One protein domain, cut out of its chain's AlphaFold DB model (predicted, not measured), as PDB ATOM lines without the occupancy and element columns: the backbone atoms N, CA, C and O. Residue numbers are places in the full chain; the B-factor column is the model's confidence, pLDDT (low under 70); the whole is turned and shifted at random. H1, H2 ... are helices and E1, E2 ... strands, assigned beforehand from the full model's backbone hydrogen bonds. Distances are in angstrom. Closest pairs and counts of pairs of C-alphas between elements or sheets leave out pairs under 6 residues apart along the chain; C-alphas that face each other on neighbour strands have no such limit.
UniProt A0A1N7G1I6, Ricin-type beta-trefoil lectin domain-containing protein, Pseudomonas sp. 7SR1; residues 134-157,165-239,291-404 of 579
ATOM      1  N   TYR A 134       6.918 -22.655   0.210       94.19
ATOM      2  CA  TYR A 134       8.348 -22.833   0.417       94.19
ATOM      3  C   TYR A 134       8.932 -23.603  -0.762       94.19
ATOM      4  O   TYR A 134       8.472 -24.702  -1.064       94.19
ATOM      5  N   ASN A 135       9.943 -23.047  -1.423       94.12
ATOM      6  CA  ASN A 135      10.710 -23.746  -2.451       94.12
ATOM      7  C   ASN A 135      12.110 -24.008  -1.920       94.12
ATOM      8  O   ASN A 135      12.808 -23.072  -1.543       94.12
ATOM      9  N   ILE A 136      12.510 -25.269  -1.873       93.38
ATOM     10  CA  ILE A 136      13.726 -25.705  -1.203       93.38
ATOM     11  C   ILE A 136      14.563 -26.509  -2.185       93.38
ATOM     12  O   ILE A 136      14.121 -27.546  -2.674       93.38
ATOM     13  N   ASN A 137      15.789 -26.060  -2.426       90.44
ATOM     14  CA  ASN A 137      16.791 -26.871  -3.104       90.44
ATOM     15  C   ASN A 137      17.562 -27.661  -2.051       90.44
ATOM     16  O   ASN A 137      18.236 -27.088  -1.195       90.44
ATOM     17  N   LEU A 138      17.401 -28.977  -2.105       84.94
ATOM     18  CA  LEU A 138      17.915 -29.938  -1.148       84.94
ATOM     19  C   LEU A 138      19.085 -30.706  -1.757       84.94
ATOM     20  O   LEU A 138      18.987 -31.248  -2.861       84.94
ATOM     21  N   GLN A 139      20.145 -30.845  -0.969       84.25
ATOM     22  CA  GLN A 139      21.250 -31.758  -1.218       84.25
ATOM     23  C   GLN A 139      21.673 -32.365   0.119       84.25
ATOM     24  O   GLN A 139      21.928 -31.632   1.068       84.25
ATOM     25  N   SER A 140      21.708 -33.696   0.198       83.81
ATOM     26  CA  SER A 140      22.220 -34.393   1.385       83.81
ATOM     27  C   SER A 140      23.737 -34.196   1.522       83.81
ATOM     28  O   SER A 140      24.408 -34.114   0.486       83.81
ATOM     29  N   PRO A 141      24.307 -34.248   2.741       79.56
ATOM     30  CA  PRO A 141      25.749 -34.098   2.962       79.56
ATOM     31  C   PRO A 141      26.634 -35.072   2.164       79.56
ATOM     32  O   PRO A 141      27.718 -34.708   1.721       79.56
ATOM     33  N   SER A 142      26.170 -36.305   1.933       82.94
ATOM     34  CA  SER A 142      26.872 -37.320   1.125       82.94
ATOM     35  C   SER A 142      26.783 -37.083  -0.387       82.94
ATOM     36  O   SER A 142      27.452 -37.766  -1.157       82.94
ATOM     37  N   GLN A 143      25.934 -36.149  -0.829       85.19
ATOM     38  CA  GLN A 143      25.607 -35.889  -2.237       85.19
ATOM     39  C   GLN A 143      24.996 -37.091  -2.990       85.19
ATOM     40  O   GLN A 143      24.967 -37.116  -4.228       85.19
ATOM     41  N   GLU A 144      24.493 -38.081  -2.250       91.94
ATOM     42  CA  GLU A 144      23.800 -39.264  -2.779       91.94
ATOM     43  C   GLU A 144      22.283 -39.052  -2.903       91.94
ATOM     44  O   GLU A 144      21.610 -39.818  -3.589       91.94
ATOM     45  N   MET A 145      21.750 -37.980  -2.305       92.62
ATOM     46  CA  MET A 145      20.380 -37.504  -2.486       92.62
ATOM     47  C   MET A 145      20.344 -36.007  -2.826       92.62
ATOM     48  O   MET A 145      20.942 -35.186  -2.126       92.62
ATOM     49  N   THR A 146      19.586 -35.646  -3.859       92.44
ATOM     50  CA  THR A 146      19.240 -34.258  -4.208       92.44
ATOM     51  C   THR A 146      17.744 -34.140  -4.485       92.44
ATOM     52  O   THR A 146      17.104 -35.116  -4.874       92.44
ATOM     53  N   SER A 147      17.138 -32.975  -4.258       92.19
ATOM     54  CA  SER A 147      15.719 -32.752  -4.561       92.19
ATOM     55  C   SER A 147      15.402 -31.266  -4.707       92.19
ATOM     56  O   SER A 147      16.016 -30.433  -4.044       92.19
ATOM     57  N   VAL A 148      14.410 -30.931  -5.528       92.25
ATOM     58  CA  VAL A 148      13.741 -29.624  -5.481       92.25
ATOM     59  C   VAL A 148      12.372 -29.836  -4.857       92.25
ATOM     60  O   VAL A 148      11.531 -30.533  -5.423       92.25
ATOM     61  N   VAL A 149      12.147 -29.258  -3.683       94.56
ATOM     62  CA  VAL A 149      10.929 -29.455  -2.896       94.56
ATOM     63  C   VAL A 149      10.091 -28.187  -2.928       94.56
ATOM     64  O   VAL A 149      10.576 -27.103  -2.628       94.56
ATOM     65  N   ASN A 150       8.813 -28.326  -3.247       95.56
ATOM     66  CA  ASN A 150       7.816 -27.282  -3.099       95.56
ATOM     67  C   ASN A 150       6.820 -27.701  -2.011       95.56
ATOM     68  O   ASN A 150       6.154 -28.730  -2.137       95.56
ATOM     69  N   ILE A 151       6.737 -26.908  -0.947       96.38
ATOM     70  CA  ILE A 151       5.806 -27.107   0.160       96.38
ATOM     71  C   ILE A 151       4.785 -25.974   0.135       96.38
ATOM     72  O   ILE A 151       5.153 -24.817   0.313       96.38
ATOM     73  N   ASP A 152       3.510 -26.302  -0.046       94.44
ATOM     74  CA  ASP A 152       2.417 -25.339   0.093       94.44
ATOM     75  C   ASP A 152       1.659 -25.623   1.395       94.44
ATOM     76  O   ASP A 152       1.184 -26.739   1.607       94.44
ATOM     77  N   VAL A 153       1.496 -24.616   2.248       94.81
ATOM     78  CA  VAL A 153       0.616 -24.670   3.420       94.81
ATOM     79  C   VAL A 153      -0.583 -23.778   3.150       94.81
ATOM     80  O   VAL A 153      -0.407 -22.583   2.948       94.81
ATOM     81  N   ILE A 154      -1.794 -24.331   3.137       91.56
ATOM     82  CA  ILE A 154      -3.021 -23.606   2.786       91.56
ATOM     83  C   ILE A 154      -4.054 -23.812   3.888       91.56
ATOM     84  O   ILE A 154      -4.346 -24.951   4.245       91.56
ATOM     85  N   ARG A 155      -4.651 -22.740   4.414       90.38
ATOM     86  CA  ARG A 155      -5.820 -22.864   5.295       90.38
ATOM     87  C   ARG A 155      -7.109 -22.827   4.483       90.38
ATOM     88  O   ARG A 155      -7.337 -21.911   3.705       90.38
ATOM     89  N   SER A 156      -7.970 -23.804   4.703       87.38
ATOM     90  CA  SER A 156      -9.305 -23.897   4.127       87.38
ATOM     91  C   SER A 156     -10.310 -23.865   5.270       87.38
ATOM     92  O   SER A 156     -10.228 -24.668   6.197       87.38
ATOM     93  N   ALA A 157     -11.220 -22.899   5.233       82.44
ATOM     94  CA  ALA A 157     -12.189 -22.673   6.295       82.44
ATOM     95  C   ALA A 157     -13.569 -22.455   5.683       82.44
ATOM     96  O   ALA A 157     -13.804 -21.452   5.028       82.44
ATOM     97  N   PHE A 165      -4.027 -27.557   5.096       95.19
ATOM     98  CA  PHE A 165      -3.479 -28.539   4.184       95.19
ATOM     99  C   PHE A 165      -2.000 -28.256   3.960       95.19
ATOM    100  O   PHE A 165      -1.626 -27.119   3.684       95.19
ATOM    101  N   VAL A 166      -1.168 -29.288   4.069       96.94
ATOM    102  CA  VAL A 166       0.262 -29.227   3.758       96.94
ATOM    103  C   VAL A 166       0.508 -30.119   2.555       96.94
ATOM    104  O   VAL A 166       0.428 -31.346   2.634       96.94
ATOM    105  N   SER A 167       0.781 -29.494   1.420       96.69
ATOM    106  CA  SER A 167       1.195 -30.171   0.203       96.69
ATOM    107  C   SER A 167       2.714 -30.214   0.134       96.69
ATOM    108  O   SER A 167       3.362 -29.196   0.342       96.69
ATOM    109  N   ILE A 168       3.275 -31.378  -0.181       97.06
ATOM    110  CA  ILE A 168       4.705 -31.570  -0.432       97.06
ATOM    111  C   ILE A 168       4.825 -32.143  -1.837       97.06
ATOM    112  O   ILE A 168       4.341 -33.250  -2.083       97.06
ATOM    113  N   LYS A 169       5.456 -31.404  -2.749       95.94
ATOM    114  CA  LYS A 169       5.808 -31.857  -4.096       95.94
ATOM    115  C   LYS A 169       7.325 -31.875  -4.247       95.94
ATOM    116  O   LYS A 169       7.981 -30.904  -3.886       95.94
ATOM    117  N   THR A 170       7.866 -32.921  -4.858       94.69
ATOM    118  CA  THR A 170       9.265 -32.968  -5.293       94.69
ATOM    119  C   THR A 170       9.363 -32.946  -6.814       94.69
ATOM    120  O   THR A 170       8.565 -33.576  -7.509       94.69
ATOM    121  N   SER A 171      10.352 -32.219  -7.325       89.06
ATOM    122  CA  SER A 171      10.665 -32.101  -8.748       89.06
ATOM    123  C   SER A 171      12.123 -32.468  -9.022       89.06
ATOM    124  O   SER A 171      13.004 -31.618  -8.939       89.06
ATOM    125  N   PRO A 172      12.369 -33.693  -9.495       91.56
ATOM    126  CA  PRO A 172      12.281 -34.942  -8.737       91.56
ATOM    127  C   PRO A 172      13.251 -35.000  -7.537       91.56
ATOM    128  O   PRO A 172      14.258 -34.294  -7.492       91.56
ATOM    129  N   THR A 173      13.006 -35.919  -6.600       94.69
ATOM    130  CA  THR A 173      14.058 -36.397  -5.685       94.69
ATOM    131  C   THR A 173      14.922 -37.401  -6.432       94.69
ATOM    132  O   THR A 173      14.406 -38.395  -6.934       94.69
ATOM    133  N   THR A 174      16.225 -37.162  -6.508       95.19
ATOM    134  CA  THR A 174      17.189 -38.032  -7.180       95.19
ATOM    135  C   THR A 174      18.072 -38.721  -6.154       95.19
ATOM    136  O   THR A 174      18.671 -38.059  -5.309       95.19
ATOM    137  N   VAL A 175      18.163 -40.047  -6.245       96.38
ATOM    138  CA  VAL A 175      18.998 -40.880  -5.377       96.38
ATOM    139  C   VAL A 175      20.012 -41.650  -6.219       96.38
ATOM    140  O   VAL A 175      19.650 -42.317  -7.191       96.38
ATOM    141  N   ARG A 176      21.288 -41.596  -5.834       94.50
ATOM    142  CA  ARG A 176      22.392 -42.301  -6.501       94.50
ATOM    143  C   ARG A 176      23.344 -42.907  -5.479       94.50
ATOM    144  O   ARG A 176      23.498 -42.365  -4.396       94.50
ATOM    145  N   SER A 177      24.006 -43.993  -5.852       93.06
ATOM    146  CA  SER A 177      25.122 -44.555  -5.085       93.06
ATOM    147  C   SER A 177      26.432 -44.046  -5.670       93.06
ATOM    148  O   SER A 177      26.598 -44.090  -6.886       93.06
ATOM    149  N   MET A 178      27.383 -43.625  -4.837       89.56
ATOM    150  CA  MET A 178      28.738 -43.273  -5.290       89.56
ATOM    151  C   MET A 178      29.599 -44.502  -5.619       89.56
ATOM    152  O   MET A 178      30.731 -44.359  -6.073       89.56
ATOM    153  N   LYS A 179      29.090 -45.715  -5.359       90.62
ATOM    154  CA  LYS A 179      29.826 -46.985  -5.488       90.62
ATOM    155  C   LYS A 179      29.254 -47.930  -6.541       90.62
ATOM    156  O   LYS A 179      29.740 -49.049  -6.652       90.62
ATOM    157  N   ASN A 180      28.181 -47.567  -7.241       91.69
ATOM    158  CA  ASN A 180      27.583 -48.462  -8.231       91.69
ATOM    159  C   ASN A 180      28.458 -48.609  -9.484       91.69
ATOM    160  O   ASN A 180      29.247 -47.731  -9.817       91.69
ATOM    161  N   GLY A 181      28.300 -49.735 -10.176       94.50
ATOM    162  CA  GLY A 181      29.140 -50.114 -11.311       94.50
ATOM    163  C   GLY A 181      30.020 -51.319 -10.999       94.50
ATOM    164  O   GLY A 181      29.639 -52.193 -10.206       94.50
ATOM    165  N   ILE A 182      31.176 -51.394 -11.652       94.94
ATOM    166  CA  ILE A 182      32.114 -52.512 -11.512       94.94
ATOM    167  C   ILE A 182      33.488 -52.071 -11.010       94.94
ATOM    168  O   ILE A 182      33.955 -50.960 -11.243       94.94
ATOM    169  N   THR A 183      34.180 -52.991 -10.355       93.56
ATOM    170  CA  THR A 183      35.614 -52.910 -10.070       93.56
ATOM    171  C   THR A 183      36.269 -54.137 -10.682       93.56
ATOM    172  O   THR A 183      35.819 -55.257 -10.442       93.56
ATOM    173  N   ILE A 184      37.294 -53.941 -11.507       92.00
ATOM    174  CA  ILE A 184      38.032 -55.031 -12.148       92.00
ATOM    175  C   ILE A 184      39.408 -55.092 -11.498       92.00
ATOM    176  O   ILE A 184      40.163 -54.131 -11.567       92.00
ATOM    177  N   GLY A 185      39.734 -56.214 -10.866       88.56
ATOM    178  CA  GLY A 185      41.023 -56.406 -10.210       88.56
ATOM    179  C   GLY A 185      42.149 -56.783 -11.177       88.56
ATOM    180  O   GLY A 185      41.930 -57.093 -12.350       88.56
ATOM    181  N   GLY A 186      43.373 -56.827 -10.651       85.31
ATOM    182  CA  GLY A 186      44.578 -57.267 -11.354       85.31
ATOM    183  C   GLY A 186      45.191 -56.222 -12.292       85.31
ATOM    184  O   GLY A 186      44.713 -55.100 -12.410       85.31
ATOM    185  N   PHE A 187      46.285 -56.603 -12.957       82.44
ATOM    186  CA  PHE A 187      47.098 -55.714 -13.807       82.44
ATOM    187  C   PHE A 187      46.727 -55.763 -15.301       82.44
ATOM    188  O   PHE A 187      47.470 -55.269 -16.146       82.44
ATOM    189  N   GLY A 188      45.614 -56.416 -15.648       76.06
ATOM    190  CA  GLY A 188      45.130 -56.486 -17.028       76.06
ATOM    191  C   GLY A 188      44.509 -55.165 -17.509       76.06
ATOM    192  O   GLY A 188      44.346 -54.231 -16.723       76.06
ATOM    193  N   PRO A 189      44.122 -55.073 -18.794       74.25
ATOM    194  CA  PRO A 189      43.428 -53.901 -19.328       74.25
ATOM    195  C   PRO A 189      42.153 -53.581 -18.531       74.25
ATOM    196  O   PRO A 189      41.295 -54.447 -18.367       74.25
ATOM    197  N   GLY A 190      42.039 -52.345 -18.034       74.81
ATOM    198  CA  GLY A 190      40.916 -51.899 -17.196       74.81
ATOM    199  C   GLY A 190      40.981 -52.340 -15.726       74.81
ATOM    200  O   GLY A 190      40.036 -52.079 -14.987       74.81
ATOM    201  N   GLY A 191      42.065 -52.999 -15.303       83.38
ATOM    202  CA  GLY A 191      42.260 -53.460 -13.932       83.38
ATOM    203  C   GLY A 191      42.787 -52.377 -12.984       83.38
ATOM    204  O   GLY A 191      43.575 -51.519 -13.381       83.38
ATOM    205  N   THR A 192      42.387 -52.432 -11.713       86.31
ATOM    206  CA  THR A 192      42.812 -51.494 -10.656       86.31
ATOM    207  C   THR A 192      44.163 -51.846 -10.029       86.31
ATOM    208  O   THR A 192      44.669 -51.096  -9.200       86.31
ATOM    209  N   GLY A 193      44.758 -52.993 -10.378       85.50
ATOM    210  CA  GLY A 193      45.938 -53.540  -9.696       85.50
ATOM    211  C   GLY A 193      45.627 -54.190  -8.341       85.50
ATOM    212  O   GLY A 193      46.509 -54.797  -7.735       85.50
ATOM    213  N   GLU A 194      44.378 -54.124  -7.879       90.81
ATOM    214  CA  GLU A 194      43.938 -54.714  -6.615       90.81
ATOM    215  C   GLU A 194      43.455 -56.157  -6.805       90.81
ATOM    216  O   GLU A 194      43.018 -56.561  -7.882       90.81
ATOM    217  N   ASN A 195      43.494 -56.958  -5.741       92.31
ATOM    218  CA  ASN A 195      42.923 -58.305  -5.739       92.31
ATOM    219  C   ASN A 195      41.417 -58.262  -5.425       92.31
ATOM    220  O   ASN A 195      40.976 -58.809  -4.416       92.31
ATOM    221  N   LEU A 196      40.640 -57.564  -6.253       93.38
ATOM    222  CA  LEU A 196      39.204 -57.389  -6.050       93.38
ATOM    223  C   LEU A 196      38.471 -57.226  -7.381       93.38
ATOM    224  O   LEU A 196      38.738 -56.305  -8.141       93.38
ATOM    225  N   TRP A 197      37.488 -58.088  -7.617       94.62
ATOM    226  CA  TRP A 197      36.478 -57.918  -8.652       94.62
ATOM    227  C   TRP A 197      35.152 -57.649  -7.955       94.62
ATOM    228  O   TRP A 197      34.744 -58.434  -7.106       94.62
ATOM    229  N   GLY A 198      34.495 -56.543  -8.279       94.94
ATOM    230  CA  GLY A 198      33.291 -56.075  -7.595       94.94
ATOM    231  C   GLY A 198      32.184 -55.745  -8.585       94.94
ATOM    232  O   GLY A 198      32.435 -55.094  -9.592       94.94
ATOM    233  N   ALA A 199      30.962 -56.184  -8.302       96.56
ATOM    234  CA  ALA A 199      29.748 -55.783  -9.000       96.56
ATOM    235  C   ALA A 199      28.781 -55.154  -7.995       96.56
ATOM    236  O   ALA A 199      28.361 -55.805  -7.030       96.56
ATOM    237  N   TYR A 200      28.442 -53.889  -8.228       97.31
ATOM    238  CA  TYR A 200      27.722 -53.036  -7.293       97.31
ATOM    239  C   TYR A 200      26.472 -52.466  -7.965       97.31
ATOM    240  O   TYR A 200      26.551 -51.552  -8.785       97.31
ATOM    241  N   LEU A 201      25.302 -53.012  -7.631       97.38
ATOM    242  CA  LEU A 201      24.035 -52.645  -8.266       97.38
ATOM    243  C   LEU A 201      22.974 -52.302  -7.216       97.38
ATOM    244  O   LEU A 201      22.694 -53.134  -6.347       97.38
ATOM    245  N   PRO A 202      22.349 -51.115  -7.285       97.62
ATOM    246  CA  PRO A 202      21.158 -50.821  -6.502       97.62
ATOM    247  C   PRO A 202      20.049 -51.820  -6.848       97.62
ATOM    248  O   PRO A 202      19.626 -51.940  -7.989       97.62
ATOM    249  N   HIS A 203      19.612 -52.605  -5.871       97.25
ATOM    250  CA  HIS A 203      18.507 -53.547  -6.033       97.25
ATOM    251  C   HIS A 203      17.158 -52.927  -5.684       97.25
ATOM    252  O   HIS A 203      16.126 -53.453  -6.099       97.25
ATOM    253  N   ALA A 204      17.160 -51.846  -4.912       97.62
ATOM    254  CA  ALA A 204      15.977 -51.058  -4.635       97.62
ATOM    255  C   ALA A 204      16.359 -49.604  -4.367       97.62
ATOM    256  O   ALA A 204      17.426 -49.346  -3.805       97.62
ATOM    257  N   TYR A 205      15.470 -48.683  -4.723       97.88
ATOM    258  CA  TYR A 205      15.489 -47.293  -4.273       97.88
ATOM    259  C   TYR A 205      14.303 -47.031  -3.346       97.88
ATOM    260  O   TYR A 205      13.253 -47.652  -3.478       97.88
ATOM    261  N   ARG A 206      14.451 -46.103  -2.407       97.69
ATOM    262  CA  ARG A 206      13.395 -45.682  -1.484       97.69
ATOM    263  C   ARG A 206      13.271 -44.171  -1.512       97.69
ATOM    264  O   ARG A 206      14.280 -43.479  -1.473       97.69
ATOM    265  N   PHE A 207      12.041 -43.682  -1.512       97.56
ATOM    266  CA  PHE A 207      11.711 -42.264  -1.403       97.56
ATOM    267  C   PHE A 207      10.656 -42.097  -0.321       97.56
ATOM    268  O   PHE A 207       9.738 -42.914  -0.230       97.56
ATOM    269  N   THR A 208      10.772 -41.067   0.513       97.69
ATOM    270  CA  THR A 208       9.861 -40.896   1.649       97.69
ATOM    271  C   THR A 208       9.422 -39.459   1.821       97.69
ATOM    272  O   THR A 208      10.266 -38.566   1.850       97.69
ATOM    273  N   HIS A 209       8.127 -39.261   2.047       98.06
ATOM    274  CA  HIS A 209       7.571 -38.029   2.598       98.06
ATOM    275  C   HIS A 209       6.995 -38.315   3.976       98.06
ATOM    276  O   HIS A 209       6.306 -39.317   4.171       98.06
ATOM    277  N   GLN A 210       7.221 -37.419   4.923       97.75
ATOM    278  CA  GLN A 210       6.586 -37.483   6.228       97.75
ATOM    279  C   GLN A 210       6.200 -36.086   6.688       97.75
ATOM    280  O   GLN A 210       6.945 -35.129   6.486       97.75
ATOM    281  N   LEU A 211       5.040 -35.989   7.329       97.94
ATOM    282  CA  LEU A 211       4.633 -34.807   8.072       97.94
ATOM    283  C   LEU A 211       4.426 -35.204   9.530       97.94
ATOM    284  O   LEU A 211       3.760 -36.195   9.822       97.94
ATOM    285  N   SER A 212       4.972 -34.444  10.462       96.50
ATOM    286  CA  SER A 212       4.655 -34.566  11.882       96.50
ATOM    287  C   SER A 212       4.246 -33.210  12.437       96.50
ATOM    288  O   SER A 212       4.653 -32.164  11.939       96.50
ATOM    289  N   ALA A 213       3.405 -33.229  13.462       94.88
ATOM    290  CA  ALA A 213       2.997 -32.047  14.202       94.88
ATOM    291  C   ALA A 213       2.953 -32.406  15.688       94.88
ATOM    292  O   ALA A 213       2.660 -33.545  16.062       94.88
ATOM    293  N   GLN A 214       3.275 -31.452  16.556       89.31
ATOM    294  CA  GLN A 214       3.205 -31.689  17.997       89.31
ATOM    295  C   GLN A 214       1.754 -31.952  18.415       89.31
ATOM    296  O   GLN A 214       0.867 -31.177  18.064       89.31
ATOM    297  N   GLN A 215       1.530 -33.029  19.176       88.38
ATOM    298  CA  GLN A 215       0.232 -33.403  19.766       88.38
ATOM    299  C   GLN A 215      -0.894 -33.717  18.761       88.38
ATOM    300  O   GLN A 215      -2.020 -33.992  19.174       88.38
ATOM    301  N   ILE A 216      -0.606 -33.718  17.458       92.31
ATOM    302  CA  ILE A 216      -1.576 -33.986  16.394       92.31
ATOM    303  C   ILE A 216      -0.947 -34.940  15.385       92.31
ATOM    304  O   ILE A 216       0.181 -34.738  14.947       92.31
ATOM    305  N   VAL A 217      -1.698 -35.963  14.982       93.38
ATOM    306  CA  VAL A 217      -1.301 -36.855  13.888       93.38
ATOM    307  C   VAL A 217      -1.894 -36.311  12.585       93.38
ATOM    308  O   VAL A 217      -3.119 -36.290  12.460       93.38
ATOM    309  N   PRO A 218      -1.071 -35.862  11.621       96.19
ATOM    310  CA  PRO A 218      -1.576 -35.421  10.327       96.19
ATOM    311  C   PRO A 218      -2.196 -36.585   9.550       96.19
ATOM    312  O   PRO A 218      -1.699 -37.712   9.612       96.19
ATOM    313  N   VAL A 219      -3.247 -36.312   8.778       95.75
ATOM    314  CA  VAL A 219      -3.936 -37.330   7.967       95.75
ATOM    315  C   VAL A 219      -3.551 -37.166   6.500       95.75
ATOM    316  O   VAL A 219      -3.602 -36.060   5.966       95.75
ATOM    317  N   LEU A 220      -3.147 -38.257   5.842       96.38
ATOM    318  CA  LEU A 220      -2.867 -38.248   4.404       96.38
ATOM    319  C   LEU A 220      -4.189 -38.202   3.632       96.38
ATOM    320  O   LEU A 220      -4.993 -39.125   3.728       96.38
ATOM    321  N   VAL A 221      -4.391 -37.145   2.853       93.94
ATOM    322  CA  VAL A 221      -5.597 -36.930   2.040       93.94
ATOM    323  C   VAL A 221      -5.401 -37.479   0.633       93.94
ATOM    324  O   VAL A 221      -6.288 -38.116   0.071       93.94
ATOM    325  N   ASN A 222      -4.238 -37.213   0.038       93.69
ATOM    326  CA  ASN A 222      -3.949 -37.583  -1.342       93.69
ATOM    327  C   ASN A 222      -2.444 -37.791  -1.531       93.69
ATOM    328  O   ASN A 222      -1.629 -37.160  -0.857       93.69
ATOM    329  N   SER A 223      -2.063 -38.657  -2.465       94.81
ATOM    330  CA  SER A 223      -0.664 -38.862  -2.828       94.81
ATOM    331  C   SER A 223      -0.507 -39.301  -4.279       94.81
ATOM    332  O   SER A 223      -1.437 -39.817  -4.902       94.81
ATOM    333  N   ALA A 224       0.680 -39.061  -4.821       94.12
ATOM    334  CA  ALA A 224       1.129 -39.592  -6.094       94.12
ATOM    335  C   ALA A 224       2.648 -39.783  -6.071       94.12
ATOM    336  O   ALA A 224       3.343 -39.015  -5.406       94.12
ATOM    337  N   PRO A 225       3.177 -40.749  -6.827       93.94
ATOM    338  CA  PRO A 225       2.450 -41.746  -7.623       93.94
ATOM    339  C   PRO A 225       1.847 -42.886  -6.779       93.94
ATOM    340  O   PRO A 225       2.243 -43.123  -5.634       93.94
ATOM    341  N   ALA A 226       0.873 -43.597  -7.350       92.31
ATOM    342  CA  ALA A 226       0.377 -44.857  -6.797       92.31
ATOM    343  C   ALA A 226       1.333 -46.017  -7.132       92.31
ATOM    344  O   ALA A 226       2.220 -45.875  -7.972       92.31
ATOM    345  N   SER A 227       1.142 -47.169  -6.486       94.06
ATOM    346  CA  SER A 227       1.905 -48.376  -6.807       94.06
ATOM    347  C   SER A 227       1.680 -48.809  -8.262       94.06
ATOM    348  O   SER A 227       0.537 -48.886  -8.712       94.06
ATOM    349  N   ASP A 228       2.755 -49.173  -8.958       92.94
ATOM    350  CA  ASP A 228       2.741 -49.800 -10.280       92.94
ATOM    351  C   ASP A 228       3.713 -50.985 -10.274       92.94
ATOM    352  O   ASP A 228       4.906 -50.845 -10.003       92.94
ATOM    353  N   SER A 229       3.198 -52.186 -10.533       92.06
ATOM    354  CA  SER A 229       3.995 -53.414 -10.502       92.06
ATOM    355  C   SER A 229       4.831 -53.631 -11.763       92.06
ATOM    356  O   SER A 229       5.706 -54.501 -11.760       92.06
ATOM    357  N   ARG A 230       4.579 -52.873 -12.838       92.69
ATOM    358  CA  ARG A 230       5.356 -52.958 -14.078       92.69
ATOM    359  C   ARG A 230       6.751 -52.396 -13.846       92.69
ATOM    360  O   ARG A 230       6.915 -51.412 -13.135       92.69
ATOM    361  N   THR A 231       7.746 -53.009 -14.478       91.19
ATOM    362  CA  THR A 231       9.144 -52.567 -14.388       91.19
ATOM    363  C   THR A 231       9.519 -51.543 -15.458       91.19
ATOM    364  O   THR A 231      10.622 -51.017 -15.452       91.19
ATOM    365  N   GLU A 232       8.607 -51.233 -16.380       89.94
ATOM    366  CA  GLU A 232       8.779 -50.190 -17.389       89.94
ATOM    367  C   GLU A 232       7.437 -49.497 -17.636       89.94
ATOM    368  O   GLU A 232       6.455 -50.136 -18.031       89.94
ATOM    369  N   PHE A 233       7.371 -48.196 -17.358       88.25
ATOM    370  CA  PHE A 233       6.171 -47.390 -17.560       88.25
ATOM    371  C   PHE A 233       6.496 -45.897 -17.640       88.25
ATOM    372  O   PHE A 233       7.457 -45.406 -17.053       88.25
ATOM    373  N   LYS A 234       5.646 -45.160 -18.357       86.88
ATOM    374  CA  LYS A 234       5.621 -43.696 -18.329       86.88
ATOM    375  C   LYS A 234       4.487 -43.248 -17.423       86.88
ATOM    376  O   LYS A 234       3.376 -43.771 -17.539       86.88
ATOM    377  N   PHE A 235       4.750 -42.290 -16.551       86.38
ATOM    378  CA  PHE A 235       3.759 -41.711 -15.657       86.38
ATOM    379  C   PHE A 235       3.579 -40.232 -15.977       86.38
ATOM    380  O   PHE A 235       4.554 -39.501 -16.106       86.38
ATOM    381  N   SER A 236       2.329 -39.792 -16.092       89.00
ATOM    382  CA  SER A 236       1.972 -38.379 -16.190       89.00
ATOM    383  C   SER A 236       0.611 -38.184 -15.538       89.00
ATOM    384  O   SER A 236      -0.388 -38.714 -16.021       89.00
ATOM    385  N   GLU A 237       0.556 -37.419 -14.453       86.69
ATOM    386  CA  GLU A 237      -0.684 -37.147 -13.722       86.69
ATOM    387  C   GLU A 237      -0.719 -35.692 -13.251       86.69
ATOM    388  O   GLU A 237       0.294 -35.134 -12.840       86.69
ATOM    389  N   THR A 238      -1.900 -35.070 -13.282       85.94
ATOM    390  CA  THR A 238      -2.142 -33.790 -12.607       85.94
ATOM    391  C   THR A 238      -3.105 -34.011 -11.455       85.94
ATOM    392  O   THR A 238      -4.272 -34.334 -11.664       85.94
ATOM    393  N   LYS A 239      -2.616 -33.835 -10.225       84.50
ATOM    394  CA  LYS A 239      -3.441 -33.868  -9.018       84.50
ATOM    395  C   LYS A 239      -4.062 -32.503  -8.812       84.50
ATOM    396  O   LYS A 239      -3.336 -31.543  -8.584       84.50
ATOM    397  N   SER A 291      10.087 -51.532 -10.533       95.62
ATOM    398  CA  SER A 291       8.662 -51.291 -10.247       95.62
ATOM    399  C   SER A 291       8.508 -50.285  -9.112       95.62
ATOM    400  O   SER A 291       9.506 -49.884  -8.523       95.62
ATOM    401  N   LEU A 292       7.289 -49.848  -8.797       96.44
ATOM    402  CA  LEU A 292       7.038 -48.872  -7.740       96.44
ATOM    403  C   LEU A 292       5.953 -49.366  -6.786       96.44
ATOM    404  O   LEU A 292       4.838 -49.685  -7.187       96.44
ATOM    405  N   ILE A 293       6.267 -49.417  -5.498       96.69
ATOM    406  CA  ILE A 293       5.372 -49.899  -4.448       96.69
ATOM    407  C   ILE A 293       5.243 -48.807  -3.396       96.69
ATOM    408  O   ILE A 293       6.192 -48.500  -2.675       96.69
ATOM    409  N   THR A 294       4.051 -48.238  -3.289       96.62
ATOM    410  CA  THR A 294       3.715 -47.213  -2.304       96.62
ATOM    411  C   THR A 294       3.169 -47.865  -1.036       96.62
ATOM    412  O   THR A 294       2.308 -48.744  -1.088       96.62
ATOM    413  N   SER A 295       3.652 -47.424   0.123       96.62
ATOM    414  CA  SER A 295       3.188 -47.877   1.438       96.62
ATOM    415  C   SER A 295       3.124 -46.713   2.422       96.62
ATOM    416  O   SER A 295       4.010 -45.858   2.445       96.62
ATOM    417  N   GLN A 296       2.071 -46.671   3.236       95.25
ATOM    418  CA  GLN A 296       1.885 -45.661   4.274       95.25
ATOM    419  C   GLN A 296       2.029 -46.303   5.654       95.25
ATOM    420  O   GLN A 296       1.421 -47.335   5.930       95.25
ATOM    421  N   ASN A 297       2.799 -45.664   6.533       92.75
ATOM    422  CA  ASN A 297       2.892 -46.013   7.944       92.75
ATOM    423  C   ASN A 297       2.706 -44.747   8.790       92.75
ATOM    424  O   ASN A 297       3.593 -43.892   8.854       92.75
ATOM    425  N   GLY A 298       1.528 -44.605   9.401       89.94
ATOM    426  CA  GLY A 298       1.150 -43.397  10.131       89.94
ATOM    427  C   GLY A 298       1.229 -42.157   9.238       89.94
ATOM    428  O   GLY A 298       0.582 -42.092   8.189       89.94
ATOM    429  N   SER A 299       2.052 -41.191   9.643       94.50
ATOM    430  CA  SER A 299       2.254 -39.931   8.927       94.50
ATOM    431  C   SER A 299       3.457 -39.931   7.969       94.50
ATOM    432  O   SER A 299       3.917 -38.872   7.544       94.50
ATOM    433  N   LYS A 300       3.967 -41.122   7.620       97.06
ATOM    434  CA  LYS A 300       5.039 -41.341   6.641       97.06
ATOM    435  C   LYS A 300       4.521 -42.144   5.450       97.06
ATOM    436  O   LYS A 300       3.957 -43.225   5.616       97.06
ATOM    437  N   LEU A 301       4.768 -41.642   4.247       98.00
ATOM    438  CA  LEU A 301       4.550 -42.330   2.980       98.00
ATOM    439  C   LEU A 301       5.904 -42.723   2.382       98.00
ATOM    440  O   LEU A 301       6.830 -41.914   2.359       98.00
ATOM    441  N   THR A 302       6.021 -43.965   1.925       98.06
ATOM    442  CA  THR A 302       7.242 -44.520   1.333       98.06
ATOM    443  C   THR A 302       6.935 -45.114  -0.032       98.06
ATOM    444  O   THR A 302       6.076 -45.988  -0.145       98.06
ATOM    445  N   TRP A 303       7.682 -44.688  -1.045       97.88
ATOM    446  CA  TRP A 303       7.748 -45.341  -2.345       97.88
ATOM    447  C   TRP A 303       9.004 -46.199  -2.396       97.88
ATOM    448  O   TRP A 303      10.120 -45.684  -2.334       97.88
ATOM    449  N   ASN A 304       8.818 -47.509  -2.483       97.62
ATOM    450  CA  ASN A 304       9.892 -48.466  -2.674       97.62
ATOM    451  C   ASN A 304       9.932 -48.889  -4.139       97.62
ATOM    452  O   ASN A 304       8.914 -49.295  -4.696       97.62
ATOM    453  N   ALA A 305      11.107 -48.819  -4.739       97.31
ATOM    454  CA  ALA A 305      11.329 -49.094  -6.137       97.31
ATOM    455  C   ALA A 305      12.296 -50.267  -6.303       97.31
ATOM    456  O   ALA A 305      13.500 -50.028  -6.400       97.31
ATOM    457  N   PRO A 306      11.832 -51.527  -6.268       97.44
ATOM    458  CA  PRO A 306      12.695 -52.687  -6.452       97.44
ATOM    459  C   PRO A 306      13.007 -52.931  -7.935       97.44
ATOM    460  O   PRO A 306      12.149 -52.764  -8.800       97.44
ATOM    461  N   ILE A 307      14.234 -53.370  -8.221       97.19
ATOM    462  CA  ILE A 307      14.673 -53.729  -9.574       97.19
ATOM    463  C   ILE A 307      13.958 -54.994 -10.062       97.19
ATOM    464  O   ILE A 307      13.672 -55.903  -9.269       97.19
ATOM    465  N   ASP A 308      13.739 -55.097 -11.374       96.12
ATOM    466  CA  ASP A 308      13.295 -56.326 -12.023       96.12
ATOM    467  C   ASP A 308      14.198 -57.496 -11.585       96.12
ATOM    468  O   ASP A 308      15.429 -57.427 -11.722       96.12
ATOM    469  N   PRO A 309      13.627 -58.598 -11.064       95.12
ATOM    470  CA  PRO A 309      14.398 -59.758 -10.638       95.12
ATOM    471  C   PRO A 309      15.393 -60.275 -11.685       95.12
ATOM    472  O   PRO A 309      16.464 -60.755 -11.305       95.12
ATOM    473  N   LYS A 310      15.081 -60.149 -12.984       94.62
ATOM    474  CA  LYS A 310      15.949 -60.591 -14.088       94.62
ATOM    475  C   LYS A 310      17.228 -59.757 -14.216       94.62
ATOM    476  O   LYS A 310      18.213 -60.243 -14.764       94.62
ATOM    477  N   LEU A 311      17.237 -58.531 -13.690       95.06
ATOM    478  CA  LEU A 311      18.342 -57.577 -13.817       95.06
ATOM    479  C   LEU A 311      19.283 -57.568 -12.600       95.06
ATOM    480  O   LEU A 311      20.365 -56.993 -12.665       95.06
ATOM    481  N   LYS A 312      18.964 -58.291 -11.514       93.75
ATOM    482  CA  LYS A 312      19.802 -58.383 -10.292       93.75
ATOM    483  C   LYS A 312      21.225 -58.920 -10.508       93.75
ATOM    484  O   LYS A 312      22.054 -58.863  -9.605       93.75
ATOM    485  N   GLY A 313      21.500 -59.534 -11.657       91.31
ATOM    486  CA  GLY A 313      22.812 -60.075 -12.024       91.31
ATOM    487  C   GLY A 313      23.442 -59.398 -13.237       91.31
ATOM    488  O   GLY A 313      24.420 -59.921 -13.758       91.31
ATOM    489  N   ILE A 314      22.890 -58.276 -13.710       94.38
ATOM    490  CA  ILE A 314      23.191 -57.737 -15.043       94.38
ATOM    491  C   ILE A 314      24.652 -57.287 -15.224       94.38
ATOM    492  O   ILE A 314      25.154 -57.271 -16.347       94.38
ATOM    493  N   LEU A 315      25.346 -56.988 -14.124       95.50
ATOM    494  CA  LEU A 315      26.763 -56.610 -14.119       95.50
ATOM    495  C   LEU A 315      27.722 -57.790 -14.305       95.50
ATOM    496  O   LEU A 315      28.898 -57.582 -14.593       95.50
ATOM    497  N   VAL A 316      27.242 -59.025 -14.136       94.06
ATOM    498  CA  VAL A 316      28.014 -60.236 -14.422       94.06
ATOM    499  C   VAL A 316      27.638 -60.698 -15.823       94.06
ATOM    500  O   VAL A 316      26.521 -61.163 -16.057       94.06
ATOM    501  N   ASP A 317      28.561 -60.552 -16.766       90.38
ATOM    502  CA  ASP A 317      28.354 -61.012 -18.137       90.38
ATOM    503  C   ASP A 317      28.415 -62.543 -18.197       90.38
ATOM    504  O   ASP A 317      27.473 -63.207 -18.631       90.38
ATOM    505  N   ARG A 318      29.488 -63.121 -17.642       89.69
ATOM    506  CA  ARG A 318      29.632 -64.573 -17.483       89.69
ATOM    507  C   ARG A 318      30.577 -64.951 -16.350       89.69
ATOM    508  O   ARG A 318      31.548 -64.253 -16.056       89.69
ATOM    509  N   PHE A 319      30.323 -66.113 -15.759       86.62
ATOM    510  CA  PHE A 319      31.259 -66.762 -14.846       86.62
ATOM    511  C   PHE A 319      32.321 -67.534 -15.636       86.62
ATOM    512  O   PHE A 319      32.020 -68.139 -16.664       86.62
ATOM    513  N   THR A 320      33.562 -67.518 -15.153       84.81
ATOM    514  CA  THR A 320      34.655 -68.336 -15.699       84.81
ATOM    515  C   THR A 320      35.167 -69.303 -14.631       84.81
ATOM    516  O   THR A 320      34.716 -69.263 -13.488       84.81
ATOM    517  N   ALA A 321      36.117 -70.172 -14.990       75.19
ATOM    518  CA  ALA A 321      36.806 -71.029 -14.021       75.19
ATOM    519  C   ALA A 321      37.679 -70.238 -13.020       75.19
ATOM    520  O   ALA A 321      38.075 -70.786 -11.995       75.19
ATOM    521  N   GLY A 322      37.987 -68.971 -13.322       81.12
ATOM    522  CA  GLY A 322      38.671 -68.037 -12.431       81.12
ATOM    523  C   GLY A 322      37.729 -66.917 -11.987       81.12
ATOM    524  O   GLY A 322      36.735 -67.157 -11.308       81.12
ATOM    525  N   MET A 323      38.047 -65.680 -12.375       87.38
ATOM    526  CA  MET A 323      37.259 -64.495 -12.019       87.38
ATOM    527  C   MET A 323      36.048 -64.292 -12.941       87.38
ATOM    528  O   MET A 323      36.094 -64.679 -14.115       87.38
ATOM    529  N   PRO A 324      34.951 -63.689 -12.452       90.38
ATOM    530  CA  PRO A 324      33.835 -63.324 -13.314       90.38
ATOM    531  C   PRO A 324      34.255 -62.250 -14.321       90.38
ATOM    532  O   PRO A 324      35.104 -61.405 -14.040       90.38
ATOM    533  N   ILE A 325      33.614 -62.265 -15.487       90.75
ATOM    534  CA  ILE A 325      33.704 -61.163 -16.443       90.75
ATOM    535  C   ILE A 325      32.574 -60.193 -16.117       90.75
ATOM    536  O   ILE A 325      31.398 -60.567 -16.129       90.75
ATOM    537  N   LEU A 326      32.961 -58.967 -15.773       93.88
ATOM    538  CA  LEU A 326      32.065 -57.904 -15.340       93.88
ATOM    539  C   LEU A 326      31.935 -56.853 -16.443       93.88
ATOM    540  O   LEU A 326      32.915 -56.547 -17.120       93.88
ATOM    541  N   SER A 327      30.733 -56.311 -16.625       92.75
ATOM    542  CA  SER A 327      30.463 -55.270 -17.622       92.75
ATOM    543  C   SER A 327      29.328 -54.357 -17.170       92.75
ATOM    544  O   SER A 327      28.342 -54.813 -16.590       92.75
ATOM    545  N   GLU A 328      29.445 -53.068 -17.484       94.31
ATOM    546  CA  GLU A 328      28.397 -52.068 -17.260       94.31
ATOM    547  C   GLU A 328      27.536 -51.796 -18.502       94.31
ATOM    548  O   GLU A 328      26.627 -50.973 -18.440       94.31
ATOM    549  N   GLU A 329      27.789 -52.470 -19.628       92.69
ATOM    550  CA  GLU A 329      27.132 -52.197 -20.922       92.69
ATOM    551  C   GLU A 329      25.599 -52.266 -20.848       92.69
ATOM    552  O   GLU A 329      24.888 -51.542 -21.539       92.69
ATOM    553  N   ARG A 330      25.085 -53.118 -19.960       91.19
ATOM    554  CA  ARG A 330      23.651 -53.332 -19.750       91.19
ATOM    555  C   ARG A 330      23.058 -52.467 -18.629       91.19
ATOM    556  O   ARG A 330      21.881 -52.626 -18.312       91.19
ATOM    557  N   MET A 331      23.845 -51.583 -18.007       93.38
ATOM    558  CA  MET A 331      23.329 -50.641 -17.014       93.38
ATOM    559  C   MET A 331      22.532 -49.530 -17.682       93.38
ATOM    560  O   MET A 331      23.031 -48.822 -18.555       93.38
ATOM    561  N   THR A 332      21.320 -49.305 -17.196       93.00
ATOM    562  CA  THR A 332      20.503 -48.169 -17.622       93.00
ATOM    563  C   THR A 332      20.728 -46.951 -16.724       93.00
ATOM    564  O   THR A 332      21.277 -47.082 -15.623       93.00
ATOM    565  N   PRO A 333      20.299 -45.745 -17.148       93.69
ATOM    566  CA  PRO A 333      20.420 -44.543 -16.325       93.69
ATOM    567  C   PRO A 333      19.808 -44.695 -14.928       93.69
ATOM    568  O   PRO A 333      20.415 -44.255 -13.956       93.69
ATOM    569  N   MET A 334      18.672 -45.391 -14.802       93.12
ATOM    570  CA  MET A 334      17.995 -45.571 -13.516       93.12
ATOM    571  C   MET A 334      18.762 -46.488 -12.550       93.12
ATOM    572  O   MET A 334      18.688 -46.293 -11.344       93.12
ATOM    573  N   MET A 335      19.566 -47.432 -13.056       95.56
ATOM    574  CA  MET A 335      20.496 -48.220 -12.227       95.56
ATOM    575  C   MET A 335      21.671 -47.388 -11.696       95.56
ATOM    576  O   MET A 335      22.345 -47.787 -10.741       95.56
ATOM    577  N   ARG A 336      21.945 -46.243 -12.335       94.50
ATOM    578  CA  ARG A 336      22.985 -45.303 -11.912       94.50
ATOM    579  C   ARG A 336      22.441 -44.270 -10.933       94.50
ATOM    580  O   ARG A 336      23.077 -43.975  -9.923       94.50
ATOM    581  N   SER A 337      21.264 -43.737 -11.236       94.19
ATOM    582  CA  SER A 337      20.624 -42.657 -10.501       94.19
ATOM    583  C   SER A 337      19.118 -42.711 -10.730       94.19
ATOM    584  O   SER A 337      18.669 -42.598 -11.869       94.19
ATOM    585  N   ALA A 338      18.337 -42.850  -9.662       95.06
ATOM    586  CA  ALA A 338      16.884 -42.930  -9.739       95.06
ATOM    587  C   ALA A 338      16.238 -41.594  -9.351       95.06
ATOM    588  O   ALA A 338      16.340 -41.188  -8.189       95.06
ATOM    589  N   PRO A 339      15.569 -40.905 -10.290       94.75
ATOM    590  CA  PRO A 339      14.701 -39.780  -9.984       94.75
ATOM    591  C   PRO A 339      13.269 -40.250  -9.683       94.75
ATOM    592  O   PRO A 339      12.748 -41.147 -10.346       94.75
ATOM    593  N   LEU A 340      12.604 -39.597  -8.733       94.81
ATOM    594  CA  LEU A 340      11.164 -39.718  -8.519       94.81
ATOM    595  C   LEU A 340      10.540 -38.342  -8.274       94.81
ATOM    596  O   LEU A 340      10.854 -37.668  -7.289       94.81
ATOM    597  N   GLU A 341       9.619 -37.942  -9.151       95.06
ATOM    598  CA  GLU A 341       8.671 -36.877  -8.828       95.06
ATOM    599  C   GLU A 341       7.572 -37.449  -7.941       95.06
ATOM    600  O   GLU A 341       6.976 -38.481  -8.255       95.06
ATOM    601  N   SER A 342       7.292 -36.778  -6.828       95.44
ATOM    602  CA  SER A 342       6.316 -37.270  -5.861       95.44
ATOM    603  C   SER A 342       5.514 -36.142  -5.230       95.44
ATOM    604  O   SER A 342       5.928 -34.982  -5.215       95.44
ATOM    605  N   TYR A 343       4.328 -36.484  -4.740       96.44
ATOM    606  CA  TYR A 343       3.356 -35.558  -4.183       96.44
ATOM    607  C   TYR A 343       2.628 -36.189  -2.998       96.44
ATOM    608  O   TYR A 343       2.158 -37.325  -3.071       96.44
ATOM    609  N   THR A 344       2.452 -35.418  -1.931       97.38
ATOM    610  CA  THR A 344       1.544 -35.742  -0.824       97.38
ATOM    611  C   THR A 344       0.749 -34.520  -0.407       97.38
ATOM    612  O   THR A 344       1.291 -33.417  -0.386       97.38
ATOM    613  N   LEU A 345      -0.503 -34.732  -0.013       96.81
ATOM    614  CA  LEU A 345      -1.365 -33.747   0.625       96.81
ATOM    615  C   LEU A 345      -1.771 -34.265   1.997       96.81
ATOM    616  O   LEU A 345      -2.405 -35.315   2.094       96.81
ATOM    617  N   TRP A 346      -1.433 -33.514   3.032       97.38
ATOM    618  CA  TRP A 346      -1.767 -33.830   4.412       97.38
ATOM    619  C   TRP A 346      -2.748 -32.809   4.969       97.38
ATOM    620  O   TRP A 346      -2.668 -31.637   4.606       97.38
ATOM    621  N   GLU A 347      -3.625 -33.225   5.875       95.69
ATOM    622  CA  GLU A 347      -4.500 -32.325   6.624       95.69
ATOM    623  C   GLU A 347      -4.147 -32.248   8.115       95.69
ATOM    624  O   GLU A 347      -3.727 -33.223   8.747       95.69
ATOM    625  N   LEU A 348      -4.362 -31.057   8.667       96.31
ATOM    626  CA  LEU A 348      -4.232 -30.670  10.067       96.31
ATOM    627  C   LEU A 348      -5.473 -29.852  10.474       96.31
ATOM    628  O   LEU A 348      -6.097 -29.217   9.616       96.31
ATOM    629  N   PRO A 349      -5.843 -29.792  11.765       95.19
ATOM    630  CA  PRO A 349      -6.867 -28.863  12.240       95.19
ATOM    631  C   PRO A 349      -6.509 -27.404  11.924       95.19
ATOM    632  O   PRO A 349      -5.366 -26.981  12.096       95.19
ATOM    633  N   GLY A 350      -7.481 -26.613  11.470       90.44
ATOM    634  CA  GLY A 350      -7.245 -25.231  11.039       90.44
ATOM    635  C   GLY A 350      -6.834 -24.281  12.167       90.44
ATOM    636  O   GLY A 350      -6.110 -23.311  11.936       90.44
ATOM    637  N   ASN A 351      -7.225 -24.602  13.402       89.38
ATOM    638  CA  ASN A 351      -6.832 -23.892  14.617       89.38
ATOM    639  C   ASN A 351      -5.447 -24.297  15.155       89.38
ATOM    640  O   ASN A 351      -5.017 -23.742  16.161       89.38
ATOM    641  N   TYR A 352      -4.749 -25.244  14.521       93.19
ATOM    642  CA  TYR A 352      -3.411 -25.624  14.954       93.19
ATOM    643  C   TYR A 352      -2.413 -24.490  14.705       93.19
ATOM    644  O   TYR A 352      -2.258 -24.037  13.570       93.19
ATOM    645  N   THR A 353      -1.728 -24.049  15.754       89.75
ATOM    646  CA  THR A 353      -0.733 -22.961  15.730       89.75
ATOM    647  C   THR A 353       0.669 -23.433  16.119       89.75
ATOM    648  O   THR A 353       1.569 -22.617  16.261       89.75
ATOM    649  N   GLY A 354       0.878 -24.737  16.313       90.31
ATOM    650  CA  GLY A 354       2.196 -25.278  16.641       90.31
ATOM    651  C   GLY A 354       3.114 -25.417  15.423       90.31
ATOM    652  O   GLY A 354       2.776 -25.046  14.297       90.31
ATOM    653  N   GLN A 355       4.282 -26.007  15.655       92.38
ATOM    654  CA  GLN A 355       5.246 -26.315  14.602       92.38
ATOM    655  C   GLN A 355       4.916 -27.643  13.911       92.38
ATOM    656  O   GLN A 355       4.607 -28.640  14.571       92.38
ATOM    657  N   ALA A 356       5.042 -27.678  12.584       95.06
ATOM    658  CA  ALA A 356       4.956 -28.909  11.803       95.06
ATOM    659  C   ALA A 356       6.297 -29.219  11.136       95.06
ATOM    660  O   ALA A 356       6.896 -28.345  10.515       95.06
ATOM    661  N   THR A 357       6.757 -30.464  11.227       96.62
ATOM    662  CA  THR A 357       8.012 -30.909  10.617       96.62
ATOM    663  C   THR A 357       7.723 -31.737   9.374       96.62
ATOM    664  O   THR A 357       7.069 -32.780   9.428       96.62
ATOM    665  N   VAL A 358       8.230 -31.271   8.239       97.12
ATOM    666  CA  VAL A 358       8.240 -31.991   6.970       97.12
ATOM    667  C   VAL A 358       9.567 -32.722   6.841       97.12
ATOM    668  O   VAL A 358      10.618 -32.103   6.968       97.12
ATOM    669  N   SER A 359       9.534 -34.019   6.542       96.44
ATOM    670  CA  SER A 359      10.724 -34.794   6.193       96.44
ATOM    671  C   SER A 359      10.637 -35.317   4.764       96.44
ATOM    672  O   SER A 359       9.630 -35.914   4.372       96.44
ATOM    673  N   ILE A 360      11.703 -35.089   3.997       96.00
ATOM    674  CA  ILE A 360      11.897 -35.619   2.645       96.00
ATOM    675  C   ILE A 360      13.132 -36.508   2.678       96.00
ATOM    676  O   ILE A 360      14.200 -36.070   3.105       96.00
ATOM    677  N   GLY A 361      12.989 -37.753   2.236       95.44
ATOM    678  CA  GLY A 361      14.064 -38.736   2.293       95.44
ATOM    679  C   GLY A 361      14.202 -39.575   1.035       95.44
ATOM    680  O   GLY A 361      13.299 -39.648   0.197       95.44
ATOM    681  N   GLY A 362      15.363 -40.209   0.939       96.25
ATOM    682  CA  GLY A 362      15.844 -40.948  -0.212       96.25
ATOM    683  C   GLY A 362      16.892 -41.969   0.220       96.25
ATOM    684  O   GLY A 362      17.683 -41.724   1.131       96.25
ATOM    685  N   GLY A 363      16.894 -43.135  -0.411       97.12
ATOM    686  CA  GLY A 363      17.788 -44.223  -0.039       97.12
ATOM    687  C   GLY A 363      17.850 -45.331  -1.079       97.12
ATOM    688  O   GLY A 363      17.104 -45.324  -2.059       97.12
ATOM    689  N   TYR A 364      18.738 -46.295  -0.862       97.75
ATOM    690  CA  TYR A 364      18.867 -47.469  -1.716       97.75
ATOM    691  C   TYR A 364      19.374 -48.700  -0.956       97.75
ATOM    692  O   TYR A 364      19.962 -48.599   0.123       97.75
ATOM    693  N   ASP A 365      19.166 -49.865  -1.569       98.00
ATOM    694  CA  ASP A 365      19.783 -51.140  -1.201       98.00
ATOM    695  C   ASP A 365      20.838 -51.501  -2.243       98.00
ATOM    696  O   ASP A 365      20.507 -51.977  -3.330       98.00
ATOM    697  N   LEU A 366      22.118 -51.282  -1.942       97.50
ATOM    698  CA  LEU A 366      23.209 -51.578  -2.867       97.50
ATOM    699  C   LEU A 366      23.650 -53.023  -2.686       97.50
ATOM    700  O   LEU A 366      24.294 -53.366  -1.694       97.50
ATOM    701  N   ASN A 367      23.352 -53.879  -3.658       97.75
ATOM    702  CA  ASN A 367      23.899 -55.222  -3.652       97.75
ATOM    703  C   ASN A 367      25.346 -55.201  -4.128       97.75
ATOM    704  O   ASN A 367      25.637 -54.811  -5.258       97.75
ATOM    705  N   ARG A 368      26.234 -55.669  -3.257       96.38
ATOM    706  CA  ARG A 368      27.649 -55.847  -3.531       96.38
ATOM    707  C   ARG A 368      27.968 -57.314  -3.677       96.38
ATOM    708  O   ARG A 368      27.722 -58.096  -2.759       96.38
ATOM    709  N   ARG A 369      28.525 -57.680  -4.825       95.62
ATOM    710  CA  ARG A 369      29.086 -59.005  -5.079       95.62
ATOM    711  C   ARG A 369      30.558 -58.841  -5.367       95.62
ATOM    712  O   ARG A 369      30.924 -58.115  -6.283       95.62
ATOM    713  N   GLU A 370      31.378 -59.484  -4.561       95.88
ATOM    714  CA  GLU A 370      32.824 -59.324  -4.595       95.88
ATOM    715  C   GLU A 370      33.486 -60.683  -4.741       95.88
ATOM    716  O   GLU A 370      33.026 -61.665  -4.154       95.88
ATOM    717  N   TRP A 371      34.569 -60.723  -5.511       95.38
ATOM    718  CA  TRP A 371      35.407 -61.889  -5.735       95.38
ATOM    719  C   TRP A 371      36.874 -61.504  -5.568       95.38
ATOM    720  O   TRP A 371      37.300 -60.446  -6.031       95.38
ATOM    721  N   TRP A 372      37.654 -62.362  -4.919       94.56
ATOM    722  CA  TRP A 372      39.093 -62.163  -4.745       94.56
ATOM    723  C   TRP A 372      39.827 -63.499  -4.724       94.56
ATOM    724  O   TRP A 372      39.254 -64.545  -4.397       94.56
ATOM    725  N   TRP A 373      41.104 -63.474  -5.097       91.56
ATOM    726  CA  TRP A 373      41.968 -64.638  -4.980       91.56
ATOM    727  C   TRP A 373      42.396 -64.821  -3.529       91.56
ATOM    728  O   TRP A 373      43.022 -63.949  -2.931       91.56
ATOM    729  N   ASP A 374      42.103 -65.987  -2.975       91.62
ATOM    730  CA  ASP A 374      42.700 -66.503  -1.753       91.62
ATOM    731  C   ASP A 374      43.664 -67.623  -2.155       91.62
ATOM    732  O   ASP A 374      43.284 -68.784  -2.344       91.62
ATOM    733  N   ARG A 375      44.923 -67.236  -2.388       88.31
ATOM    734  CA  ARG A 375      45.962 -68.085  -2.991       88.31
ATOM    735  C   ARG A 375      45.521 -68.625  -4.358       88.31
ATOM    736  O   ARG A 375      45.563 -67.894  -5.338       88.31
ATOM    737  N   THR A 376      45.121 -69.893  -4.429       85.38
ATOM    738  CA  THR A 376      44.698 -70.584  -5.659       85.38
ATOM    739  C   THR A 376      43.182 -70.724  -5.778       85.38
ATOM    740  O   THR A 376      42.701 -71.278  -6.763       85.38
ATOM    741  N   GLN A 377      42.421 -70.257  -4.785       89.75
ATOM    742  CA  GLN A 377      40.965 -70.360  -4.761       89.75
ATOM    743  C   GLN A 377      40.329 -68.988  -4.956       89.75
ATOM    744  O   GLN A 377      40.781 -67.998  -4.387       89.75
ATOM    745  N   VAL A 378      39.242 -68.931  -5.724       90.56
ATOM    746  CA  VAL A 378      38.399 -67.733  -5.795       90.56
ATOM    747  C   VAL A 378      37.418 -67.777  -4.636       90.56
ATOM    748  O   VAL A 378      36.611 -68.701  -4.517       90.56
ATOM    749  N   ARG A 379      37.487 -66.771  -3.769       94.44
ATOM    750  CA  ARG A 379      36.476 -66.524  -2.741       94.44
ATOM    751  C   ARG A 379      35.481 -65.506  -3.263       94.44
ATOM    752  O   ARG A 379      35.818 -64.682  -4.110       94.44
ATOM    753  N   SER A 380      34.263 -65.565  -2.743       93.88
ATOM    754  CA  SER A 380      33.242 -64.572  -3.035       93.88
ATOM    755  C   SER A 380      32.480 -64.165  -1.786       93.88
ATOM    756  O   SER A 380      32.381 -64.914  -0.810       93.88
ATOM    757  N   ARG A 381      31.934 -62.954  -1.825       95.81
ATOM    758  CA  ARG A 381      31.064 -62.410  -0.788       95.81
ATOM    759  C   ARG A 381      29.923 -61.650  -1.442       95.81
ATOM    760  O   ARG A 381      30.133 -60.919  -2.407       95.81
ATOM    761  N   GLN A 382      28.726 -61.800  -0.887       95.25
ATOM    762  CA  GLN A 382      27.578 -60.978  -1.239       95.25
ATOM    763  C   GLN A 382      27.080 -60.245   0.005       95.25
ATOM    764  O   GLN A 382      26.834 -60.867   1.038       95.25
ATOM    765  N   VAL A 383      26.954 -58.926  -0.096       96.00
ATOM    766  CA  VAL A 383      26.448 -58.039   0.961       96.00
ATOM    767  C   VAL A 383      25.416 -57.100   0.349       96.00
ATOM    768  O   VAL A 383      25.464 -56.817  -0.847       96.00
ATOM    769  N   THR A 384      24.468 -56.633   1.152       96.56
ATOM    770  CA  THR A 384      23.606 -55.510   0.783       96.56
ATOM    771  C   THR A 384      23.922 -54.356   1.720       96.56
ATOM    772  O   THR A 384      23.736 -54.491   2.928       96.56
ATOM    773  N   ASP A 385      24.411 -53.253   1.161       95.75
ATOM    774  CA  ASP A 385      24.661 -52.020   1.899       95.75
ATOM    775  C   ASP A 385      23.399 -51.154   1.856       95.75
ATOM    776  O   ASP A 385      22.842 -50.899   0.784       95.75
ATOM    777  N   LEU A 386      22.955 -50.711   3.030       95.62
ATOM    778  CA  LEU A 386      21.801 -49.837   3.190       95.62
ATOM    779  C   LEU A 386      22.266 -48.382   3.222       95.62
ATOM    780  O   LEU A 386      23.091 -48.021   4.062       95.62
ATOM    781  N   TYR A 387      21.696 -47.551   2.357       95.38
ATOM    782  CA  TYR A 387      21.796 -46.099   2.465       95.38
ATOM    783  C   TYR A 387      20.404 -45.500   2.643       95.38
ATOM    784  O   TYR A 387      19.474 -45.839   1.905       95.38
ATOM    785  N   GLU A 388      20.262 -44.605   3.617       93.88
ATOM    786  CA  GLU A 388      19.078 -43.777   3.819       93.88
ATOM    787  C   GLU A 388      19.505 -42.401   4.327       93.88
ATOM    788  O   GLU A 388      20.279 -42.294   5.278       93.88
ATOM    789  N   ALA A 389      18.964 -41.356   3.712       92.81
ATOM    790  CA  ALA A 389      19.058 -39.989   4.189       92.81
ATOM    791  C   ALA A 389      17.664 -39.365   4.222       92.81
ATOM    792  O   ALA A 389      16.813 -39.655   3.379       92.81
ATOM    793  N   ALA A 390      17.433 -38.502   5.205       92.69
ATOM    794  CA  ALA A 390      16.200 -37.751   5.333       92.69
ATOM    795  C   ALA A 390      16.514 -36.360   5.871       92.69
ATOM    796  O   ALA A 390      17.138 -36.216   6.917       92.69
ATOM    797  N   GLU A 391      16.039 -35.348   5.161       91.75
ATOM    798  CA  GLU A 391      16.179 -33.951   5.549       91.75
ATOM    799  C   GLU A 391      14.869 -33.474   6.161       91.75
ATOM    800  O   GLU A 391      13.788 -33.869   5.709       91.75
ATOM    801  N   GLN A 392      14.961 -32.646   7.199       93.50
ATOM    802  CA  GLN A 392      13.810 -32.174   7.961       93.50
ATOM    803  C   GLN A 392      13.720 -30.653   7.937       93.50
ATOM    804  O   GLN A 392      14.721 -29.957   8.110       93.50
ATOM    805  N   TYR A 393      12.494 -30.160   7.769       94.06
ATOM    806  CA  TYR A 393      12.165 -28.745   7.789       94.06
ATOM    807  C   TYR A 393      11.005 -28.489   8.734       94.06
ATOM    808  O   TYR A 393       9.958 -29.124   8.619       94.06
ATOM    809  N   THR A 394      11.176 -27.540   9.639       94.75
ATOM    810  CA  THR A 394      10.154 -27.157  10.606       94.75
ATOM    811  C   THR A 394       9.480 -25.873  10.153       94.75
ATOM    812  O   THR A 394      10.146 -24.885   9.855       94.75
ATOM    813  N   LEU A 395       8.154 -25.911  10.081       93.81
ATOM    814  CA  LEU A 395       7.282 -24.844   9.606       93.81
ATOM    815  C   LEU A 395       6.501 -24.266  10.783       93.81
ATOM    816  O   LEU A 395       5.919 -25.020  11.569       93.81
ATOM    817  N   ASP A 396       6.430 -22.939  10.868       88.50
ATOM    818  CA  ASP A 396       5.561 -22.258  11.827       88.50
ATOM    819  C   ASP A 396       4.138 -22.122  11.266       88.50
ATOM    820  O   ASP A 396       3.873 -21.344  10.342       88.50
ATOM    821  N   LEU A 397       3.195 -22.878  11.839       90.75
ATOM    822  CA  LEU A 397       1.795 -22.818  11.429       90.75
ATOM    823  C   LEU A 397       1.012 -21.684  12.108       90.75
ATOM    824  O   LEU A 397      -0.155 -21.490  11.757       90.75
ATOM    825  N   ASN A 398       1.616 -20.896  13.005       87.19
ATOM    826  CA  ASN A 398       1.022 -19.688  13.592       87.19
ATOM    827  C   ASN A 398       1.178 -18.426  12.723       87.19
ATOM    828  O   ASN A 398       0.788 -17.329  13.120       87.19
ATOM    829  N   SER A 399       1.752 -18.557  11.530       85.44
ATOM    830  CA  SER A 399       2.006 -17.420  10.652       85.44
ATOM    831  C   SER A 399       0.741 -16.587  10.354       85.44
ATOM    832  O   SER A 399      -0.316 -17.157  10.046       85.44
ATOM    833  N   PRO A 400       0.826 -15.238  10.335       83.25
ATOM    834  CA  PRO A 400      -0.303 -14.358  10.010       83.25
ATOM    835  C   PRO A 400      -0.824 -14.538   8.572       83.25
ATOM    836  O   PRO A 400      -1.928 -14.100   8.240       83.25
ATOM    837  N   PHE A 401      -0.057 -15.220   7.718       85.69
ATOM    838  CA  PHE A 401      -0.465 -15.620   6.372       85.69
ATOM    839  C   PHE A 401      -1.422 -16.823   6.375       85.69
ATOM    840  O   PHE A 401      -2.124 -17.030   5.395       85.69
ATOM    841  N   LEU A 402      -1.516 -17.573   7.480       88.19
ATOM    842  CA  LEU A 402      -2.367 -18.762   7.642       88.19
ATOM    843  C   LEU A 402      -3.581 -18.509   8.556       88.19
ATOM    844  O   LEU A 402      -4.207 -19.444   9.069       88.19
ATOM    845  N   THR A 403      -3.921 -17.245   8.808       86.69
ATOM    846  CA  THR A 403      -5.129 -16.877   9.557       86.69
ATOM    847  C   THR A 403      -6.390 -17.148   8.743       86.69
ATOM    848  O   THR A 403      -6.361 -17.253   7.519       86.69
ATOM    849  N   ARG A 404      -7.527 -17.276   9.422       82.44
ATOM    850  CA  ARG A 404      -8.815 -17.445   8.751       82.44
ATOM    851  C   ARG A 404      -9.252 -16.133   8.103       82.44
ATOM    852  O   ARG A 404      -9.488 -16.085   6.904       82.44
TER     853      ARG A 404
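AT A GLANCE: This is residues 134 to 157, 165 to 239 and 291 to 404 of the 579 residues of the protein "Ricin-type beta-trefoil lectin domain-containing protein" of Pseudomonas sp. 7SR1 (UniProt A0A1N7G1I6). What shape does the model make? It is a long rod: two twisted sheets lie face to face as a sandwich over part of its length, and E5, E12 and E13 run on past the end of the sheet E1, E2, E3, E11, E6 as a long arm. What makes it up? The 213 printed residues hold thirteen named strands and one short helix, in the order E1 to E10, H1, E11 to E13, and the class is mostly strand. The sheet E1, E2, E3, E11, E6 is antiparallel; the other, of E4, E5, E8, E9, E12 and E13, is branched, with antiparallel neighbour pairs. How compact is it? It is loose, with a radius of gyration of the C-alphas of 21.6 A, and spans 76 by 32 by 25 A.

HOW THE PARTS SIT: How does the first sheet run? E1, residues 134 to 139, and E2, residues 145 to 157, form a hairpin, N 136 and O 149 2.8 A apart. E3, residues 165 to 176, bends by 57 degrees at residue 171 and is antiparallel to E2, with N 150 and O 169 at 2.8 A, and to E11, residues 337 to 349, with N 166 and O 346 at 2.8 A. E6, residues 219 to 224, is an edge strand antiparallel to E11, with N 221 and O 345 at 2.8 A. How is the branched sheet joined? E5, residues 197 to 213, has its hairpin partner E4, residues 181 to 183, and E9, residues 300 to 306, on one side, and E12, residues 355 to 374, on the other side; N 198 and O 183 are 2.8 A apart, N 207 and O 303 2.9 A, N 206 and O 363 2.8 A. E8, residues 293 to 297, forms a hairpin with E9, N 295 and O 302 at 2.8 A, and E13, residues 377 to 396, one with E12, N 366 and O 385 at 2.8 A. How do the sheets face each other? The parts that face each other are 9.8 A centre to centre, and the closest C-alphas of E3 and E12 are Val 175 and Gly 362, 6.1 A apart. What of the rest? H1, residues 333 to 336, only grazes both sheets and is too short for an O i to N i+4 pair. E7, residues 232 to 239, and E10, residues 316 to 318, pair with no named strand.

IN THESE COORDINATES: Where do the first and last elements lie? E1 begins at C-alpha 134, (8.348, -22.833, 0.417), and E13 ends at C-alpha 396, (5.561, -22.258, 11.827). Which strands are long? E13 measures 62.0 A, E12 57.3 A and E5 48.1 A.

THE WHOLE: How far does it reach? The two C-alphas farthest apart, Thr 376 and Arg 404, are 76.8 A apart. Where is it cut, and which links are long? Residues 158 to 164 and 240 to 290 are not printed, with C-alpha gaps of 10.7 A and 21.2 A; the links E4 to E5 and E10 to H1 are long. Is confidence low anywhere? No printed residue is under 70.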